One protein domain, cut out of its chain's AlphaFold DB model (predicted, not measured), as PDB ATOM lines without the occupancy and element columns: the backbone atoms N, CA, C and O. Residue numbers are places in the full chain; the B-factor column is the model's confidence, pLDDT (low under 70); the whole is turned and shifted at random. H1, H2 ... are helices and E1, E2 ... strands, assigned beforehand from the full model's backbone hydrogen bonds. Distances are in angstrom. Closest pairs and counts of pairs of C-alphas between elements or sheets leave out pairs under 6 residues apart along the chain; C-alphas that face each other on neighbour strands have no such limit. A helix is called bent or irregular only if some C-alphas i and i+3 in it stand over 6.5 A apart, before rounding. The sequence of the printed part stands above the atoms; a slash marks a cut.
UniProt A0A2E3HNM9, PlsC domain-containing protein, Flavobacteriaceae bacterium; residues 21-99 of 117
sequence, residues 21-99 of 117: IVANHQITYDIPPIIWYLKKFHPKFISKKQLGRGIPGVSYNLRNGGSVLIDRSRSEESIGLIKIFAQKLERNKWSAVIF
ATOM      1  N   ILE A  21     -80.465  24.066  84.030       93.88
ATOM      2  CA  ILE A  21     -80.146  23.056  85.032       93.88
ATOM      3  C   ILE A  21     -81.419  22.255  85.287       93.88
ATOM      4  O   ILE A  21     -82.424  22.797  85.750       93.88
ATOM      5  N   VAL A  22     -81.374  20.963  84.983       93.38
ATOM      6  CA  VAL A  22     -82.497  20.044  85.178       93.38
ATOM      7  C   VAL A  22     -82.144  19.085  86.305       93.38
ATOM      8  O   VAL A  22     -81.104  18.434  86.255       93.38
ATOM      9  N   ALA A  23     -83.003  19.003  87.317       91.81
ATOM     10  CA  ALA A  23     -82.811  18.120  88.464       91.81
ATOM     11  C   ALA A  23     -84.136  17.474  88.882       91.81
ATOM     12  O   ALA A  23     -85.212  18.026  88.651       91.81
ATOM     13  N   ASN A  24     -84.063  16.308  89.517       90.19
ATOM     14  CA  ASN A  24     -85.182  15.745  90.269       90.19
ATOM     15  C   ASN A  24     -85.460  16.590  91.528       90.19
ATOM     16  O   ASN A  24     -84.577  17.307  91.998       90.19
ATOM     17  N   HIS A  25     -86.678  16.523  92.075       89.31
ATOM     18  CA  HIS A  25     -87.038  17.253  93.298       89.31
ATOM     19  C   HIS A  25     -87.561  16.300  94.367       89.31
ATOM     20  O   HIS A  25     -88.670  15.779  94.261       89.31
ATOM     21  N   GLN A  26     -86.789  16.087  95.426       84.50
ATOM     22  CA  GLN A  26     -87.154  15.188  96.521       84.50
ATOM     23  C   GLN A  26     -87.486  15.973  97.786       84.50
ATOM     24  O   GLN A  26     -88.501  15.702  98.422       84.50
ATOM     25  N   ILE A  27     -86.703  16.999  98.122       85.94
ATOM     26  CA  ILE A  27     -86.901  17.784  99.343       85.94
ATOM     27  C   ILE A  27     -86.616  19.269  99.119       85.94
ATOM     28  O   ILE A  27     -85.965  19.686  98.171       85.94
ATOM     29  N   THR A  28     -87.091  20.127 100.021       83.06
ATOM     30  CA  THR A  28     -86.794  21.571  99.931       83.06
ATOM     31  C   THR A  28     -85.291  21.857 100.061       83.06
ATOM     32  O   THR A  28     -84.807  22.862  99.549       83.06
ATOM     33  N   TYR A  29     -84.549  20.960 100.720       87.12
ATOM     34  CA  TYR A  29     -83.102  21.070 100.897       87.12
ATOM     35  C   TYR A  29     -82.298  20.767  99.617       87.12
ATOM     36  O   TYR A  29     -81.086  20.929  99.625       87.12
ATOM     37  N   ASP A  30     -82.949  20.420  98.499       87.56
ATOM     38  CA  ASP A  30     -82.291  20.345  97.185       87.56
ATOM     39  C   ASP A  30     -81.797  21.735  96.732       87.56
ATOM     40  O   ASP A  30     -80.818  21.867  95.997       87.56
ATOM     41  N   ILE A  31     -82.473  22.798  97.181       90.56
ATOM     42  CA  ILE A  31     -82.274  24.166  96.690       90.56
ATOM     43  C   ILE A  31     -80.945  24.786  97.163       90.56
ATOM     44  O   ILE A  31     -80.200  25.272  96.306       90.56
ATOM     45  N   PRO A  32     -80.590  24.793  98.470       91.75
ATOM     46  CA  PRO A  32     -79.356  25.442  98.925       91.75
ATOM     47  C   PRO A  32     -78.062  24.871  98.309       91.75
ATOM     48  O   PRO A  32     -77.239  25.677  97.870       91.75
ATOM     49  N   PRO A  33     -77.872  23.539  98.192       92.12
ATOM     50  CA  PRO A  33     -76.714  22.953  97.516       92.12
ATOM     51  C   PRO A  33     -76.562  23.415  96.063       92.12
ATOM     52  O   PRO A  33     -75.462  23.794  95.655       92.12
ATOM     53  N   ILE A  34     -77.663  23.439  95.299       92.38
ATOM     54  CA  ILE A  34     -77.677  23.899  93.901       92.38
ATOM     55  C   ILE A  34     -77.271  25.372  93.826       92.38
ATOM     56  O   ILE A  34     -76.397  25.727  93.035       92.38
ATOM     57  N   ILE A  35     -77.870  26.227  94.665       93.12
ATOM     58  CA  ILE A  35     -77.540  27.658  94.710       93.12
ATOM     59  C   ILE A  35     -76.061  27.862  95.033       93.12
ATOM     60  O   ILE A  35     -75.392  28.639  94.358       93.12
ATOM     61  N   TRP A  36     -75.550  27.178  96.057       92.19
ATOM     62  CA  TRP A  36     -74.190  27.385  96.540       92.19
ATOM     63  C   TRP A  36     -73.133  26.911  95.539       92.19
ATOM     64  O   TRP A  36     -72.193  27.655  95.243       92.19
ATOM     65  N   TYR A  37     -73.293  25.707  94.989       91.19
ATOM     66  CA  TYR A  37     -72.317  25.128  94.068       91.19
ATOM     67  C   TYR A  37     -72.326  25.826  92.707       91.19
ATOM     68  O   TYR A  37     -71.272  26.151  92.162       91.19
ATOM     69  N   LEU A  38     -73.515  26.148  92.189       92.00
ATOM     70  CA  LEU A  38     -73.681  26.795  90.886       92.00
ATOM     71  C   LEU A  38     -73.772  28.323  90.981       92.00
ATOM     72  O   LEU A  38     -74.176  28.968  90.016       92.00
ATOM     73  N   LYS A  39     -73.363  28.936  92.101       93.00
ATOM     74  CA  LYS A  39     -73.490  30.389  92.343       93.00
ATOM     75  C   LYS A  39     -72.919  31.266  91.227       93.00
ATOM     76  O   LYS A  39     -73.503  32.299  90.916       93.00
ATOM     77  N   LYS A  40     -71.836  30.827  90.568       92.56
ATOM     78  CA  LYS A  40     -71.218  31.523  89.420       92.56
ATOM     79  C   LYS A  40     -72.177  31.691  88.229       92.56
ATOM     80  O   LYS A  40     -72.011  32.609  87.434       92.56
ATOM     81  N   PHE A  41     -73.185  30.827  88.123       94.12
ATOM     82  CA  PHE A  41     -74.180  30.798  87.050       94.12
ATOM     83  C   PHE A  41     -75.518  31.437  87.443       94.12
ATOM     84  O   PHE A  41     -76.450  31.437  86.639       94.12
ATOM     85  N   HIS A  42     -75.624  31.978  88.664       95.19
ATOM     86  CA  HIS A  42     -76.811  32.660  89.184       95.19
ATOM     87  C   HIS A  42     -78.118  31.867  88.969       95.19
ATOM     88  O   HIS A  42     -79.003  32.336  88.250       95.19
ATOM     89  N   PRO A  43     -78.265  30.670  89.568       95.81
ATOM     90  CA  PRO A  43     -79.434  29.818  89.365       95.81
ATOM     91  C   PRO A  43     -80.720  30.493  89.857       95.81
ATOM     92  O   PRO A  43     -80.810  30.928  91.007       95.81
ATOM     93  N   LYS A  44     -81.723  30.564  88.979       96.88
ATOM     94  CA  LYS A  44     -83.063  31.107  89.232       96.88
ATOM     95  C   LYS A  44     -84.113  30.037  88.984       96.88
ATOM     96  O   LYS A  44     -83.977  29.222  88.076       96.88
ATOM     97  N   PHE A  45     -85.182  30.052  89.769       95.19
ATOM     98  CA  PHE A  45     -86.117  28.934  89.835       95.19
ATOM     99  C   PHE A  45     -87.462  29.273  89.199       95.19
ATOM    100  O   PHE A  45     -87.958  30.395  89.318       95.19
ATOM    101  N   ILE A  46     -88.092  28.266  88.596       93.38
ATOM    102  CA  ILE A  46     -89.512  28.301  88.239       93.38
ATOM    103  C   ILE A  46     -90.298  27.693  89.403       93.38
ATOM    104  O   ILE A  46     -90.224  26.492  89.665       93.38
ATOM    105  N   SER A  47     -91.037  28.526  90.132       91.56
ATOM    106  CA  SER A  47     -91.695  28.153  91.388       91.56
ATOM    107  C   SER A  47     -93.207  28.346  91.337       91.56
ATOM    108  O   SER A  47     -93.731  29.111  90.533       91.56
ATOM    109  N   LYS A  48     -93.940  27.657  92.218       90.62
ATOM    110  CA  LYS A  48     -95.393  27.843  92.354       90.62
ATOM    111  C   LYS A  48     -95.703  29.241  92.888       90.62
ATOM    112  O   LYS A  48     -95.124  29.631  93.898       90.62
ATOM    113  N   LYS A  49     -96.699  29.919  92.311       92.81
ATOM    114  CA  LYS A  49     -97.183  31.248  92.732       92.81
ATOM    115  C   LYS A  49     -97.407  31.377  94.240       92.81
ATOM    116  O   LYS A  49     -97.014  32.369  94.844       92.81
ATOM    117  N   GLN A  50     -97.952  30.334  94.863       92.00
ATOM    118  CA  GLN A  50     -98.219  30.285  96.305       92.00
ATOM    119  C   GLN A  50     -96.963  30.455  97.179       92.00
ATOM    120  O   GLN A  50     -97.070  31.013  98.265       92.00
ATOM    121  N   LEU A  51     -95.778  30.039  96.708       91.50
ATOM    122  CA  LEU A  51     -94.516  30.168  97.454       91.50
ATOM    123  C   LEU A  51     -94.007  31.616  97.528       91.50
ATOM    124  O   LEU A  51     -93.115  31.919  98.321       91.50
ATOM    125  N   GLY A  52     -94.594  32.530  96.749       93.06
ATOM    126  CA  GLY A  52     -94.320  33.964  96.835       93.06
ATOM    127  C   GLY A  52     -94.762  34.612  98.152       93.06
ATOM    128  O   GLY A  52     -94.452  35.781  98.373       93.06
ATOM    129  N   ARG A  53     -95.454  33.875  99.033       94.50
ATOM    130  CA  ARG A  53     -95.909  34.333 100.353       94.50
ATOM    131  C   ARG A  53     -95.789  33.239 101.420       94.50
ATOM    132  O   ARG A  53     -95.787  32.055 101.102       94.50
ATOM    133  N   GLY A  54     -95.740  33.650 102.687       92.50
ATOM    134  CA  GLY A  54     -95.889  32.767 103.851       92.50
ATOM    135  C   GLY A  54     -94.617  32.086 104.364       92.50
ATOM    136  O   GLY A  54     -94.618  31.642 105.504       92.50
ATOM    137  N   ILE A  55     -93.529  32.034 103.587       91.69
ATOM    138  CA  ILE A  55     -92.254  31.450 104.034       91.69
ATOM    139  C   ILE A  55     -91.195  32.561 104.085       91.69
ATOM    140  O   ILE A  55     -90.689  32.962 103.030       91.69
ATOM    141  N   PRO A  56     -90.849  33.087 105.278       91.31
ATOM    142  CA  PRO A  56     -89.816  34.108 105.422       91.31
ATOM    143  C   PRO A  56     -88.506  33.706 104.735       91.31
ATOM    144  O   PRO A  56     -88.134  32.533 104.698       91.31
ATOM    145  N   GLY A  57     -87.819  34.672 104.124       90.88
ATOM    146  CA  GLY A  57     -86.611  34.423 103.331       90.88
ATOM    147  C   GLY A  57     -86.898  33.806 101.958       90.88
ATOM    148  O   GLY A  57     -86.595  34.434 100.946       90.88
ATOM    149  N   VAL A  58     -87.544  32.636 101.890       91.06
ATOM    150  CA  VAL A  58     -87.867  31.949 100.621       91.06
ATOM    151  C   VAL A  58     -88.781  32.809  99.753       91.06
ATOM    152  O   VAL A  58     -88.451  33.117  98.611       91.06
ATOM    153  N   SER A  59     -89.904  33.268 100.304       94.38
ATOM    154  CA  SER A  59     -90.857  34.120  99.590       94.38
ATOM    155  C   SER A  59     -90.256  35.471  99.195       94.38
ATOM    156  O   SER A  59     -90.639  36.045  98.179       94.38
ATOM    157  N   TYR A  60     -89.317  36.001  99.984       95.06
ATOM    158  CA  TYR A  60     -88.595  37.226  99.636       95.06
ATOM    159  C   TYR A  60     -87.643  36.986  98.459       95.06
ATOM    160  O   TYR A  60     -87.665  37.737  97.487       95.06
ATOM    161  N   ASN A  61     -86.861  35.906  98.502       93.62
ATOM    162  CA  ASN A  61     -85.903  35.566  97.454       93.62
ATOM    163  C   ASN A  61     -86.602  35.195  96.136       93.62
ATOM    164  O   ASN A  61     -86.152  35.582  95.065       93.62
ATOM    165  N   LEU A  62     -87.756  34.526  96.190       94.06
ATOM    166  CA  LEU A  62     -88.532  34.222  94.985       94.06
ATOM    167  C   LEU A  62     -89.102  35.477  94.312       94.06
ATOM    168  O   LEU A  62     -89.150  35.521  93.086       94.06
ATOM    169  N   ARG A  63     -89.494  36.498  95.085       93.75
ATOM    170  CA  ARG A  63     -90.025  37.764  94.547       93.75
ATOM    171  C   ARG A  63     -88.930  38.706  94.052       93.75
ATOM    172  O   ARG A  63     -89.075  39.299  92.990       93.75
ATOM    173  N   ASN A  64     -87.834  38.821  94.799       94.31
ATOM    174  CA  ASN A  64     -86.803  39.838  94.559       94.31
ATOM    175  C   ASN A  64     -85.527  39.275  93.921       94.31
ATOM    176  O   ASN A  64     -84.768  39.998  93.287       94.31
ATOM    177  N   GLY A  65     -85.291  37.970  94.038       92.00
ATOM    178  CA  GLY A  65     -84.083  37.303  93.558       92.00
ATOM    179  C   GLY A  65     -84.095  36.979  92.066       92.00
ATOM    180  O   GLY A  65     -83.146  36.367  91.585       92.00
ATOM    181  N   GLY A  66     -85.139  37.365  91.324       94.44
ATOM    182  CA  GLY A  66     -85.222  37.190  89.870       94.44
ATOM    183  C   GLY A  66     -85.749  35.836  89.394       94.44
ATOM    184  O   GLY A  66     -85.642  35.554  88.206       94.44
ATOM    185  N   SER A  67     -86.308  35.022  90.294       96.12
ATOM    186  CA  SER A  67     -87.053  33.801  89.956       96.12
ATOM    187  C   SER A  67     -88.436  34.131  89.381       96.12
ATOM    188  O   SER A  67     -88.893  35.270  89.472       96.12
ATOM    189  N   VAL A  68     -89.111  33.137  88.799       96.19
ATOM    190  CA  VAL A  68     -90.476  33.292  88.276       96.19
ATOM    191  C   VAL A  68     -91.466  32.457  89.085       96.19
ATOM    192  O   VAL A  68     -91.203  31.311  89.457       96.19
ATOM    193  N   LEU A  69     -92.615  33.062  89.371       95.12
ATOM    194  CA  LEU A  69     -93.727  32.462  90.093       95.12
ATOM    195  C   LEU A  69     -94.860  32.181  89.101       95.12
ATOM    196  O   LEU A  69     -95.428  33.116  88.548       95.12
ATOM    197  N   ILE A  70     -95.184  30.905  88.887       93.19
ATOM    198  CA  ILE A  70     -96.187  30.465  87.910       93.19
ATOM    199  C   ILE A  70     -97.402  29.824  88.583       93.19
ATOM    200  O   ILE A  70     -97.288  29.180  89.637       93.19
ATOM    201  N   ASP A  71     -98.565  29.975  87.956       91.38
ATOM    202  CA  ASP A  71     -99.780  29.260  88.330       91.38
ATOM    203  C   ASP A  71    -100.002  28.089  87.375       91.38
ATOM    204  O   ASP A  71    -100.459  28.250  86.249       91.38
ATOM    205  N   ARG A  72     -99.702  26.880  87.842       82.62
ATOM    206  CA  ARG A  72     -99.782  25.679  87.002       82.62
ATOM    207  C   ARG A  72    -101.202  25.261  86.639       82.62
ATOM    208  O   ARG A  72    -101.351  24.367  85.817       82.62
ATOM    209  N   SER A  73    -102.220  25.865  87.250       86.44
ATOM    210  CA  SER A  73    -103.602  25.694  86.795       86.44
ATOM    211  C   SER A  73    -103.889  26.489  85.514       86.44
ATOM    212  O   SER A  73    -104.805  26.145  84.775       86.44
ATOM    213  N   ARG A  74    -103.073  27.512  85.217       89.25
ATOM    214  CA  ARG A  74    -103.165  28.385  84.039       89.25
ATOM    215  C   ARG A  74    -101.914  28.221  83.173       89.25
ATOM    216  O   ARG A  74    -100.974  29.016  83.249       89.25
ATOM    217  N   SER A  75    -101.884  27.157  82.372       84.44
ATOM    218  CA  SER A  75    -100.730  26.800  81.530       84.44
ATOM    219  C   SER A  75    -100.352  27.909  80.542       84.44
ATOM    220  O   SER A  75     -99.185  28.279  80.467       84.44
ATOM    221  N   GLU A  76    -101.322  28.511  79.852       89.06
ATOM    222  CA  GLU A  76    -101.065  29.569  78.861       89.06
ATOM    223  C   GLU A  76    -100.395  30.811  79.471       89.06
ATOM    224  O   GLU A  76     -99.377  31.288  78.965       89.06
ATOM    225  N   GLU A  77    -100.907  31.296  80.608       91.06
ATOM    226  CA  GLU A  77    -100.303  32.414  81.349       91.06
ATOM    227  C   GLU A  77     -98.889  32.051  81.826       91.06
ATOM    228  O   GLU A  77     -97.951  32.843  81.700       91.06
ATOM    229  N   SER A  78     -98.718  30.825  82.329       91.38
ATOM    230  CA  SER A  78     -97.422  30.321  82.783       91.38
ATOM    231  C   SER A  78     -96.391  30.295  81.656       91.38
ATOM    232  O   SER A  78     -95.255  30.708  81.875       91.38
ATOM    233  N   ILE A  79     -96.777  29.884  80.445       91.06
ATOM    234  CA  ILE A  79     -95.898  29.906  79.268       91.06
ATOM    235  C   ILE A  79     -95.459  31.342  78.950       91.06
ATOM    236  O   ILE A  79     -94.275  31.575  78.697       91.06
ATOM    237  N   GLY A  80     -96.374  32.314  79.008       95.19
ATOM    238  CA  GLY A  80     -96.047  33.733  78.825       95.19
ATOM    239  C   GLY A  80     -95.011  34.234  79.839       95.19
ATOM    240  O   GLY A  80     -93.993  34.818  79.461       95.19
ATOM    241  N   LEU A  81     -95.213  33.928  81.122       95.12
ATOM    242  CA  LEU A  81     -94.275  34.279  82.193       95.12
ATOM    243  C   LEU A  81     -92.912  33.596  82.027       95.12
ATOM    244  O   LEU A  81     -91.878  34.224  82.255       95.12
ATOM    245  N   ILE A  82     -92.890  32.331  81.597       94.19
ATOM    246  CA  ILE A  82     -91.652  31.587  81.337       94.19
ATOM    247  C   ILE A  82     -90.882  32.205  80.162       94.19
ATOM    248  O   ILE A  82     -89.659  32.300  80.238       94.19
ATOM    249  N   LYS A  83     -91.560  32.687  79.112       95.94
ATOM    250  CA  LYS A  83     -90.905  33.401  77.997       95.94
ATOM    251  C   LYS A  83     -90.227  34.689  78.469       95.94
ATOM    252  O   LYS A  83     -89.055  34.908  78.168       95.94
ATOM    253  N   ILE A  84     -90.927  35.509  79.254       96.62
ATOM    254  CA  ILE A  84     -90.365  36.743  79.836       96.62
ATOM    255  C   ILE A  84     -89.183  36.409  80.756       96.62
ATOM    256  O   ILE A  84     -88.140  37.065  80.726       96.62
ATOM    257  N   PHE A  85     -89.323  35.351  81.553       96.94
ATOM    258  CA  PHE A  85     -88.260  34.853  82.412       96.94
ATOM    259  C   PHE A  85     -87.029  34.418  81.608       96.94
ATOM    260  O   PHE A  85     -85.927  34.844  81.937       96.94
ATOM    261  N   ALA A  86     -87.197  33.660  80.521       96.44
ATOM    262  CA  ALA A  86     -86.100  33.239  79.652       96.44
ATOM    263  C   ALA A  86     -85.333  34.439  79.066       96.44
ATOM    264  O   ALA A  86     -84.107  34.478  79.152       96.44
ATOM    265  N   GLN A  87     -86.041  35.464  78.582       97.00
ATOM    266  CA  GLN A  87     -85.417  36.705  78.103       97.00
ATOM    267  C   GLN A  87     -84.622  37.413  79.208       97.00
ATOM    268  O   GLN A  87     -83.519  37.914  78.979       97.00
ATOM    269  N   LYS A  88     -85.156  37.449  80.436       96.69
ATOM    270  CA  LYS A  88     -84.455  38.021  81.591       96.69
ATOM    271  C   LYS A  88     -83.188  37.234  81.923       96.69
ATOM    272  O   LYS A  88     -82.160  37.848  82.207       96.69
ATOM    273  N   LEU A  89     -83.241  35.905  81.890       96.62
ATOM    274  CA  LEU A  89     -82.072  35.057  82.120       96.62
ATOM    275  C   LEU A  89     -80.989  35.298  81.069       96.62
ATOM    276  O   LEU A  89     -79.826  35.484  81.421       96.62
ATOM    277  N   GLU A  90     -81.381  35.371  79.800       96.06
ATOM    278  CA  GLU A  90     -80.470  35.608  78.684       96.06
ATOM    279  C   GLU A  90     -79.749  36.955  78.787       96.06
ATOM    280  O   GLU A  90     -78.523  37.012  78.639       96.06
ATOM    281  N   ARG A  91     -80.490  38.029  79.086       96.31
ATOM    282  CA  ARG A  91     -79.924  39.376  79.254       96.31
ATOM    283  C   ARG A  91     -78.925  39.440  80.406       96.31
ATOM    284  O   ARG A  91     -77.871  40.044  80.260       96.31
ATOM    285  N   ASN A  92     -79.234  38.790  81.527       95.75
ATOM    286  CA  ASN A  92     -78.401  38.839  82.732       95.75
ATOM    287  C   ASN A  92     -77.324  37.742  82.796       95.75
ATOM    288  O   ASN A  92     -76.577  37.681  83.770       95.75
ATOM    289  N   LYS A  93     -77.257  36.850  81.797       95.88
ATOM    290  CA  LYS A  93     -76.406  35.643  81.816       95.88
ATOM    291  C   LYS A  93     -76.639  34.776  83.064       95.88
ATOM    292  O   LYS A  93     -75.712  34.187  83.616       95.88
ATOM    293  N   TRP A  94     -77.892  34.712  83.509       96.44
ATOM    294  CA  TRP A  94     -78.338  33.868  84.619       96.44
ATOM    295  C   TRP A  94     -78.851  32.526  84.109       96.44
ATOM    296  O   TRP A  94     -79.205  32.395  82.940       96.44
ATOM    297  N   SER A  95     -78.928  31.535  84.992       96.50
ATOM    298  CA  SER A  95     -79.344  30.175  84.632       96.50
ATOM    299  C   SER A  95     -80.715  29.823  85.188       96.50
ATOM    300  O   SER A  95     -81.082  30.257  86.279       96.50
ATOM    301  N   ALA A  96     -81.461  29.001  84.455       97.00
ATOM    302  CA  ALA A  96     -82.713  28.423  84.922       97.00
ATOM    303  C   ALA A  96     -82.444  27.121  85.676       97.00
ATOM    304  O   ALA A  96     -81.665  26.293  85.212       97.00
ATOM    305  N   VAL A  97     -83.146  26.902  86.783       95.88
ATOM    306  CA  VAL A  97     -83.284  25.591  87.419       95.88
ATOM    307  C   VAL A  97     -84.720  25.118  87.253       95.88
ATOM    308  O   VAL A  97     -85.668  25.819  87.631       95.88
ATOM    309  N   ILE A  98     -84.876  23.925  86.684       92.81
ATOM    310  CA  ILE A  98     -86.166  23.313  86.386       92.81
ATOM    311  C   ILE A  98     -86.242  21.949  87.065       92.81
ATOM    312  O   ILE A  98     -85.369  21.099  86.899       92.81
ATOM    313  N   PHE A  99     -87.340  21.743  87.788       91.88
ATOM    314  CA  PHE A  99     -87.732  20.457  88.348       91.88
ATOM    315  C   PHE A  99     -88.905  19.903  87.526       91.88
ATOM    316  O   PHE A  99     -90.060  20.240  87.810       91.88
TER     317      PHE A  99
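What this domain is: This is residues 21 to 99 of the 117 residues of the protein "PlsC domain-containing protein" of Flavobacteriaceae bacterium (UniProt A0A2E3HNM9). A small three-stranded parallel sheet forms the core, with the long helix H4 packed along one face of it; the shorter helices H1, H2 and H3 only graze the sheet, H1 by itself, with its residues 31 to 37, and H2 with H3 as a touching pair. The first residues, 21 to 22, pair briefly with E3, alongside the sheet. The printed part has 79 residues with four named helices and three named strands, in the order H1 E1 H2 H3 E2 H4 E3, and its class is mixed, helices and strands. The sheet order is E2 E1 E3, all parallel. The whole is compact, with a radius of gyration of the C-alphas of 12.2 A, and spans 33 by 30 by 24 A.

How they stand to each other: E1, residues 43 to 48, is the inner strand, and its pairing is staggered. Its residues 43 to 45 pair with E3, residues 95 to 98, parallel at 37 degrees; N 44 and O 95 are 2.8 A apart, within hydrogen-bond range. Its residues 46 to 48 pair with E2, residues 68 to 70, parallel at 21 degrees; N 47 and O 68 are 2.9 A apart, within hydrogen-bond range. H4, residues 75 to 92, is on the sheet at a height of 6.4 A, making two layers, a helix on one face of a sheet. On the local plane H4 stands at 0 degrees to E3, along the strands; it lies over E3, and only just not over E1, with 2 C-alphas falling on E1 and 4 on E3. The closest C-alphas of H4 and E2 are those of Ser 78 and Ile 70, 5.3 A apart. E2, H4 and E3 form a split strand-helix-strand unit, two parallel strands with E1 between them, and its crossover is right-handed. H2, residues 49 to 52, and H3, residues 58 to 64, touch, with the C-alphas of Gly 52 and Ser 59 closest at 4.4 A. Both only graze the sheet, and with E1 and E2 they form a strand-helix-strand unit, two parallel neighbour strands with helices between, its crossover right-handed. H1, residues 28 to 37, also only grazes the sheet; its closest C-alpha pair with E1 is Ile 35 and Pro 43, 6.1 A. H1 is apart from H2, H3 and H4. Every O i to N i+4 pair is within hydrogen-bond range in H3 and H4, and 3 of 6 in H1; H2 is too short for such a pair.

Where its parts are: E1 runs 16.4 A from first to last C-alpha, beginning at (-79.434, 29.818, 89.365). E2 runs 6.4 A and E3 9.8 A, E3 ending at C-alpha 98, (-86.166, 23.313, 86.386). H4 runs 25.4 A, H3 10.0 A and H2 5.7 A. H1 runs 16.0 A from C-alpha 28 at (-86.794, 21.571, 99.931); it is neither bent nor irregular, but only just: C-alphas 30 and 33 are 6.2 A apart.

The domain as a whole: The two C-alphas farthest apart, of Lys 40 and Ser 73, are 33.0 A apart. The printed part has no cut, and the six links between its named elements are tight. The mean pLDDT of the printed part is 92.7, and no printed residue is under 70.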